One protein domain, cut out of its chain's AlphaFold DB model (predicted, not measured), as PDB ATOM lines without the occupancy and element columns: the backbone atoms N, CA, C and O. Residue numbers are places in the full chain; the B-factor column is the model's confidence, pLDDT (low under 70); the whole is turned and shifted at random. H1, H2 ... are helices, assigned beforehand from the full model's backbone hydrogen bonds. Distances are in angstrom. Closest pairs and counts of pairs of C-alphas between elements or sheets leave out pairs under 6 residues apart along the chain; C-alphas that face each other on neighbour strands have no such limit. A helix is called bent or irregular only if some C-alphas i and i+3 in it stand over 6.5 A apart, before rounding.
ATOM      1  N   MET A   2     330.220 183.543 209.396       76.31
ATOM      2  CA  MET A   2     329.486 182.469 208.697       76.31
ATOM      3  C   MET A   2     329.083 181.341 209.654       76.31
ATOM      4  O   MET A   2     327.997 180.786 209.531       76.31
ATOM      5  N   ASP A   3     329.916 181.066 210.660       83.19
ATOM      6  CA  ASP A   3     329.639 180.059 211.687       83.19
ATOM      7  C   ASP A   3     328.400 180.402 212.525       83.19
ATOM      8  O   ASP A   3     327.609 179.521 212.851       83.19
ATOM      9  N   ASP A   4     328.191 181.682 212.839       88.94
ATOM     10  CA  ASP A   4     327.041 182.142 213.624       88.94
ATOM     11  C   ASP A   4     325.745 182.065 212.816       88.94
ATOM     12  O   ASP A   4     324.728 181.591 213.321       88.94
ATOM     13  N   LEU A   5     325.794 182.436 211.531       92.00
ATOM     14  CA  LEU A   5     324.659 182.282 210.624       92.00
ATOM     15  C   LEU A   5     324.274 180.806 210.462       92.00
ATOM     16  O   LEU A   5     323.097 180.468 210.573       92.00
ATOM     17  N   LEU A   6     325.253 179.919 210.253       94.56
ATOM     18  CA  LEU A   6     325.014 178.477 210.137       94.56
ATOM     19  C   LEU A   6     324.425 177.884 211.423       94.56
ATOM     20  O   LEU A   6     323.554 177.020 211.350       94.56
ATOM     21  N   ARG A   7     324.844 178.368 212.597       94.25
ATOM     22  CA  ARG A   7     324.270 177.956 213.889       94.25
ATOM     23  C   ARG A   7     322.821 178.410 214.047       94.25
ATOM     24  O   ARG A   7     321.981 177.595 214.421       94.25
ATOM     25  N   VAL A   8     322.516 179.673 213.743       95.12
ATOM     26  CA  VAL A   8     321.141 180.199 213.813       95.12
ATOM     27  C   VAL A   8     320.240 179.475 212.814       95.12
ATOM     28  O   VAL A   8     319.155 179.038 213.188       95.12
ATOM     29  N   LEU A   9     320.706 179.256 211.582       95.12
ATOM     30  CA  LEU A   9     319.973 178.469 210.587       95.12
ATOM     31  C   LEU A   9     319.751 177.029 211.056       95.12
ATOM     32  O   LEU A   9     318.639 176.523 210.945       95.12
ATOM     33  N   GLY A  10     320.765 176.387 211.640       95.75
ATOM     34  CA  GLY A  10     320.627 175.053 212.224       95.75
ATOM     35  C   GLY A  10     319.542 174.996 213.303       95.75
ATOM     36  O   GLY A  10     318.717 174.086 213.292       95.75
ATOM     37  N   LEU A  11     319.487 175.994 214.190       95.62
ATOM     38  CA  LEU A  11     318.446 176.089 215.218       95.62
ATOM     39  C   LEU A  11     317.048 176.282 214.619       95.62
ATOM     40  O   LEU A  11     316.121 175.587 215.033       95.62
ATOM     41  N   VAL A  12     316.895 177.172 213.635       95.81
ATOM     42  CA  VAL A  12     315.612 177.389 212.942       95.81
ATOM     43  C   VAL A  12     315.132 176.092 212.287       95.81
ATOM     44  O   VAL A  12     313.987 175.700 212.495       95.81
ATOM     45  N   LEU A  13     316.021 175.370 211.595       95.75
ATOM     46  CA  LEU A  13     315.698 174.091 210.952       95.75
ATOM     47  C   LEU A  13     315.281 173.011 211.957       95.75
ATOM     48  O   LEU A  13     314.317 172.285 211.713       95.75
ATOM     49  N   ILE A  14     315.983 172.900 213.090       96.06
ATOM     50  CA  ILE A  14     315.626 171.948 214.152       96.06
ATOM     51  C   ILE A  14     314.231 172.265 214.700       96.06
ATOM     52  O   ILE A  14     313.414 171.356 214.834       96.06
ATOM     53  N   ILE A  15     313.949 173.538 214.995       95.19
ATOM     54  CA  ILE A  15     312.654 173.971 215.541       95.19
ATOM     55  C   ILE A  15     311.531 173.719 214.528       95.19
ATOM     56  O   ILE A  15     310.482 173.188 214.896       95.19
ATOM     57  N   GLU A  16     311.755 174.040 213.257       93.12
ATOM     58  CA  GLU A  16     310.764 173.868 212.193       93.12
ATOM     59  C   GLU A  16     310.454 172.388 211.919       93.12
ATOM     60  O   GLU A  16     309.297 172.022 211.710       93.12
ATOM     61  N   ALA A  17     311.457 171.511 212.014       94.88
ATOM     62  CA  ALA A  17     311.282 170.070 211.853       94.88
ATOM     63  C   ALA A  17     310.698 169.373 213.096       94.88
ATOM     64  O   ALA A  17     310.150 168.273 212.981       94.88
ATOM     65  N   LEU A  18     310.781 169.987 214.280       95.62
ATOM     66  CA  LEU A  18     310.391 169.355 215.542       95.62
ATOM     67  C   LEU A  18     308.911 168.942 215.549       95.62
ATOM     68  O   LEU A  18     308.564 167.813 215.897       95.62
ATOM     69  N   LEU A  19     308.028 169.853 215.137       90.75
ATOM     70  CA  LEU A  19     306.580 169.643 215.147       90.75
ATOM     71  C   LEU A  19     306.111 168.582 214.129       90.75
ATOM     72  O   LEU A  19     305.372 167.678 214.536       90.75
ATOM     73  N   PRO A  20     306.541 168.604 212.847       93.19
ATOM     74  CA  PRO A  20     306.230 167.528 211.907       93.19
ATOM     75  C   PRO A  20     306.878 166.186 212.278       93.19
ATOM     76  O   PRO A  20     306.307 165.149 211.938       93.19
ATOM     77  N   PHE A  21     308.014 166.180 212.985       95.62
ATOM     78  CA  PHE A  21     308.655 164.954 213.468       95.62
ATOM     79  C   PHE A  21     307.888 164.313 214.635       95.62
ATOM     80  O   PHE A  21     307.601 163.119 214.595       95.62
ATOM     81  N   ILE A  22     307.508 165.099 215.651       96.12
ATOM     82  CA  ILE A  22     306.807 164.597 216.846       96.12
ATOM     83  C   ILE A  22     305.347 164.246 216.535       96.12
ATOM     84  O   ILE A  22     304.859 163.195 216.951       96.12
ATOM     85  N   SER A  23     304.626 165.116 215.820       94.88
ATOM     86  CA  SER A  23     303.210 164.902 215.494       94.88
ATOM     87  C   SER A  23     302.890 165.290 214.046       94.88
ATOM     88  O   SER A  23     302.314 166.351 213.770       94.88
ATOM     89  N   PRO A  24     303.170 164.396 213.081       92.69
ATOM     90  CA  PRO A  24     302.924 164.667 211.667       92.69
ATOM     91  C   PRO A  24     301.436 164.841 211.335       92.69
ATOM     92  O   PRO A  24     301.097 165.446 210.319       92.69
ATOM     93  N   ARG A  25     300.524 164.294 212.151       95.19
ATOM     94  CA  ARG A  25     299.074 164.459 211.957       95.19
ATOM     95  C   ARG A  25     298.622 165.865 212.338       95.19
ATOM     96  O   ARG A  25     297.941 166.505 211.542       95.19
ATOM     97  N   THR A  26     299.045 166.352 213.506       93.56
ATOM     98  CA  THR A  26     298.742 167.716 213.960       93.56
ATOM     99  C   THR A  26     299.328 168.746 212.999       93.56
ATOM    100  O   THR A  26     298.622 169.670 212.606       93.56
ATOM    101  N   TYR A  27     300.568 168.542 212.541       94.31
ATOM    102  CA  TYR A  27     301.193 169.423 211.554       94.31
ATOM    103  C   TYR A  27     300.376 169.513 210.257       94.31
ATOM    104  O   TYR A  27     300.033 170.606 209.812       94.31
ATOM    105  N   ARG A  28     299.982 168.369 209.677       94.25
ATOM    106  CA  ARG A  28     299.158 168.341 208.454       94.25
ATOM    107  C   ARG A  28     297.816 169.045 208.632       94.25
ATOM    108  O   ARG A  28     297.384 169.751 207.726       94.25
ATOM    109  N   GLN A  29     297.163 168.865 209.778       95.56
ATOM    110  CA  GLN A  29     295.900 169.542 210.076       95.56
ATOM    111  C   GLN A  29     296.082 171.060 210.181       95.56
ATOM    112  O   GLN A  29     295.288 171.797 209.604       95.56
ATOM    113  N   ALA A  30     297.136 171.525 210.856       91.94
ATOM    114  CA  ALA A  30     297.448 172.948 210.954       91.94
ATOM    115  C   ALA A  30     297.727 173.560 209.572       91.94
ATOM    116  O   ALA A  30     297.133 174.575 209.219       91.94
ATOM    117  N   VAL A  31     298.551 172.904 208.749       93.12
ATOM    118  CA  VAL A  31     298.840 173.351 207.375       93.12
ATOM    119  C   VAL A  31     297.573 173.385 206.515       93.12
ATOM    120  O   VAL A  31     297.367 174.342 205.773       93.12
ATOM    121  N   ALA A  32     296.685 172.394 206.639       95.06
ATOM    122  CA  ALA A  32     295.411 172.388 205.920       95.06
ATOM    123  C   ALA A  32     294.488 173.545 206.346       95.06
ATOM    124  O   ALA A  32     293.842 174.158 205.501       95.06
ATOM    125  N   GLN A  33     294.451 173.886 207.637       92.25
ATOM    126  CA  GLN A  33     293.696 175.045 208.128       92.25
ATOM    127  C   GLN A  33     294.286 176.367 207.621       92.25
ATOM    128  O   GLN A  33     293.541 177.267 207.229       92.25
ATOM    129  N   ILE A  34     295.617 176.466 207.574       91.81
ATOM    130  CA  ILE A  34     296.312 177.611 206.979       91.81
ATOM    131  C   ILE A  34     295.918 177.726 205.503       91.81
ATOM    132  O   ILE A  34     295.469 178.787 205.099       91.81
ATOM    133  N   ALA A  35     295.952 176.644 204.725       92.69
ATOM    134  CA  ALA A  35     295.580 176.664 203.306       92.69
ATOM    135  C   ALA A  35     294.132 177.128 203.030       92.69
ATOM    136  O   ALA A  35     293.850 177.643 201.953       92.69
ATOM    137  N   LEU A  36     293.218 176.969 203.992       93.81
ATOM    138  CA  LEU A  36     291.832 177.450 203.903       93.81
ATOM    139  C   LEU A  36     291.659 178.903 204.381       93.81
ATOM    140  O   LEU A  36     290.571 179.473 204.265       93.81
ATOM    141  N   THR A  37     292.700 179.510 204.950       91.81
ATOM    142  CA  THR A  37     292.649 180.877 205.467       91.81
ATOM    143  C   THR A  37     292.756 181.881 204.316       91.81
ATOM    144  O   THR A  37     293.687 181.784 203.522       91.81
ATOM    145  N   PRO A  38     291.868 182.891 204.230       92.19
ATOM    146  CA  PRO A  38     291.943 183.899 203.176       92.19
ATOM    147  C   PRO A  38     293.255 184.694 203.207       92.19
ATOM    148  O   PRO A  38     293.674 185.152 204.278       92.19
ATOM    149  N   ASP A  39     293.823 184.972 202.033       92.75
ATOM    150  CA  ASP A  39     295.074 185.724 201.846       92.75
ATOM    151  C   ASP A  39     295.117 187.042 202.629       92.75
ATOM    152  O   ASP A  39     296.140 187.396 203.215       92.75
ATOM    153  N   SER A  40     293.994 187.766 202.698       92.50
ATOM    154  CA  SER A  40     293.903 189.029 203.439       92.50
ATOM    155  C   SER A  40     294.220 188.862 204.929       92.50
ATOM    156  O   SER A  40     294.887 189.717 205.508       92.50
ATOM    157  N   ARG A  41     293.794 187.756 205.558       92.00
ATOM    158  CA  ARG A  41     294.120 187.481 206.969       92.00
ATOM    159  C   ARG A  41     295.573 187.062 207.129       92.00
ATOM    160  O   ARG A  41     296.223 187.549 208.049       92.00
ATOM    161  N   MET A  42     296.092 186.223 206.228       92.94
ATOM    162  CA  MET A  42     297.508 185.842 206.253       92.94
ATOM    163  C   MET A  42     298.420 187.066 206.169       92.94
ATOM    164  O   MET A  42     299.374 187.172 206.934       92.94
ATOM    165  N   ARG A  43     298.093 188.025 205.295       94.12
ATOM    166  CA  ARG A  43     298.854 189.273 205.141       94.12
ATOM    167  C   ARG A  43     298.850 190.124 206.405       94.12
ATOM    168  O   ARG A  43     299.896 190.646 206.768       94.12
ATOM    169  N   ILE A  44     297.709 190.249 207.085       95.94
ATOM    170  CA  ILE A  44     297.627 191.006 208.345       95.94
ATOM    171  C   ILE A  44     298.463 190.326 209.432       95.94
ATOM    172  O   ILE A  44     299.244 190.995 210.099       95.94
ATOM    173  N   ILE A  45     298.346 189.003 209.580       94.44
ATOM    174  CA  ILE A  45     299.140 188.240 210.555       94.44
ATOM    175  C   ILE A  45     300.637 188.405 210.265       94.44
ATOM    176  O   ILE A  45     301.406 188.723 211.171       94.44
ATOM    177  N   ALA A  46     301.043 188.261 209.001       93.56
ATOM    178  CA  ALA A  46     302.426 188.459 208.582       93.56
ATOM    179  C   ALA A  46     302.915 189.886 208.868       93.56
ATOM    180  O   ALA A  46     304.021 190.061 209.370       93.56
ATOM    181  N   LEU A  47     302.088 190.903 208.612       97.31
ATOM    182  CA  LEU A  47     302.422 192.299 208.893       97.31
ATOM    183  C   LEU A  47     302.605 192.549 210.395       97.31
ATOM    184  O   LEU A  47     303.557 193.217 210.783       97.31
ATOM    185  N   VAL A  48     301.756 191.972 211.248       97.12
ATOM    186  CA  VAL A  48     301.913 192.061 212.709       97.12
ATOM    187  C   VAL A  48     303.220 191.406 213.161       97.12
ATOM    188  O   VAL A  48     303.960 192.011 213.929       97.12
ATOM    189  N   ILE A  49     303.547 190.212 212.653       96.12
ATOM    190  CA  ILE A  49     304.806 189.520 212.976       96.12
ATOM    191  C   ILE A  49     306.017 190.337 212.512       96.12
ATOM    192  O   ILE A  49     306.970 190.492 213.271       96.12
ATOM    193  N   LEU A  50     305.970 190.898 211.300       96.81
ATOM    194  CA  LEU A  50     307.029 191.760 210.768       96.81
ATOM    195  C   LEU A  50     307.234 193.004 211.633       96.81
ATOM    196  O   LEU A  50     308.372 193.339 211.947       96.81
ATOM    197  N   LEU A  51     306.154 193.669 212.047       97.62
ATOM    198  CA  LEU A  51     306.234 194.846 212.911       97.62
ATOM    199  C   LEU A  51     306.767 194.504 214.303       97.62
ATOM    200  O   LEU A  51     307.595 195.245 214.825       97.62
ATOM    201  N   LEU A  52     306.337 193.386 214.893       97.19
ATOM    202  CA  LEU A  52     306.862 192.922 216.180       97.19
ATOM    203  C   LEU A  52     308.348 192.570 216.084       97.19
ATOM    204  O   LEU A  52     309.124 192.981 216.940       97.19
ATOM    205  N   GLY A  53     308.756 191.857 215.031       93.56
ATOM    206  CA  GLY A  53     310.160 191.540 214.779       93.56
ATOM    207  C   GLY A  53     311.006 192.796 214.574       93.56
ATOM    208  O   GLY A  53     312.083 192.908 215.150       93.56
ATOM    209  N   LEU A  54     310.492 193.774 213.825       96.56
ATOM    210  CA  LEU A  54     311.150 195.064 213.634       96.56
ATOM    211  C   LEU A  54     311.266 195.838 214.952       96.56
ATOM    212  O   LEU A  54     312.323 196.380 215.245       96.56
ATOM    213  N   ALA A  55     310.207 195.869 215.759       96.31
ATOM    214  CA  ALA A  55     310.210 196.536 217.055       96.31
ATOM    215  C   ALA A  55     311.221 195.898 218.017       96.31
ATOM    216  O   ALA A  55     311.988 196.611 218.656       96.31
ATOM    217  N   LEU A  56     311.267 194.562 218.075       94.56
ATOM    218  CA  LEU A  56     312.269 193.827 218.849       94.56
ATOM    219  C   LEU A  56     313.688 194.080 218.343       94.56
ATOM    220  O   LEU A  56     314.600 194.162 219.148       94.56
ATOM    221  N   TRP A  57     313.884 194.219 217.033       93.38
ATOM    222  CA  TRP A  57     315.197 194.526 216.469       93.38
ATOM    223  C   TRP A  57     315.643 195.970 216.739       93.38
ATOM    224  O   TRP A  57     316.827 196.215 216.929       93.38
ATOM    225  N   VAL A  58     314.712 196.929 216.757       95.44
ATOM    226  CA  VAL A  58     315.014 198.350 217.007       95.44
ATOM    227  C   VAL A  58     315.211 198.648 218.499       95.44
ATOM    228  O   VAL A  58     315.995 199.532 218.836       95.44
ATOM    229  N   TRP A  59     314.491 197.956 219.387       91.88
ATOM    230  CA  TRP A  59     314.558 198.171 220.841       91.88
ATOM    231  C   TRP A  59     315.379 197.130 221.614       91.88
ATOM    232  O   TRP A  59     315.573 197.310 222.817       91.88
ATOM    233  N   GLY A  60     315.801 196.048 220.961       78.31
ATOM    234  CA  GLY A  60     316.602 194.965 221.543       78.31
ATOM    235  C   GLY A  60     318.101 195.116 221.343       78.31
ATOM    236  O   GLY A  60     318.529 195.976 220.542       78.31
TER     237      GLY A  60
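What this domain is: This is residues 2 to 60 of the 60 residues of the protein "DUF2065 domain-containing protein" of Halothiobacillus sp. SB14A (UniProt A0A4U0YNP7). Three helices make an open U: the long arms H1 and H3 reach out from the two ends of the shorter H2, with an empty gap between them. The printed part has 59 residues with three named helices, H1, H2 and H3 along the chain, and no named strand; the class is all helix. It is flat, 35 by 29 by 15 A, and only just loose, close to extended, with a radius of gyration of the C-alphas of 15.1 A.

Where its parts are: H1, residues 2 to 22, measures 30.0 A from C-alpha 2 at (329.486, 182.469, 208.697). It has a kink of 26 degrees near residue 16 and is only just irregular: C-alphas 16 and 19 are 6.6 A apart. H2, residues 24 to 35, measures 16.4 A. H3, residues 39 to 59, measures 29.9 A and ends at C-alpha 59 at (314.558, 198.171, 220.841).

How they stand to each other: H1 and H2 touch only at the corner, about perpendicular at 79 degrees; their closest C-alphas, of Pro 20 and Tyr 27, are 5.4 A apart. H2 and H3 are only just apart, at 8.3 A. H1 and H3 are apart. In H2 and H3 every O i to N i+4 pair is within hydrogen-bond range, in H1 15 of 17.

The domain as a whole: The C-alphas farthest apart, of Asp 3 and Pro 38, are 38.8 A apart. The printed part has no cut, and both links are tight. Its mean pLDDT is 93.5, and no printed residue is under 70.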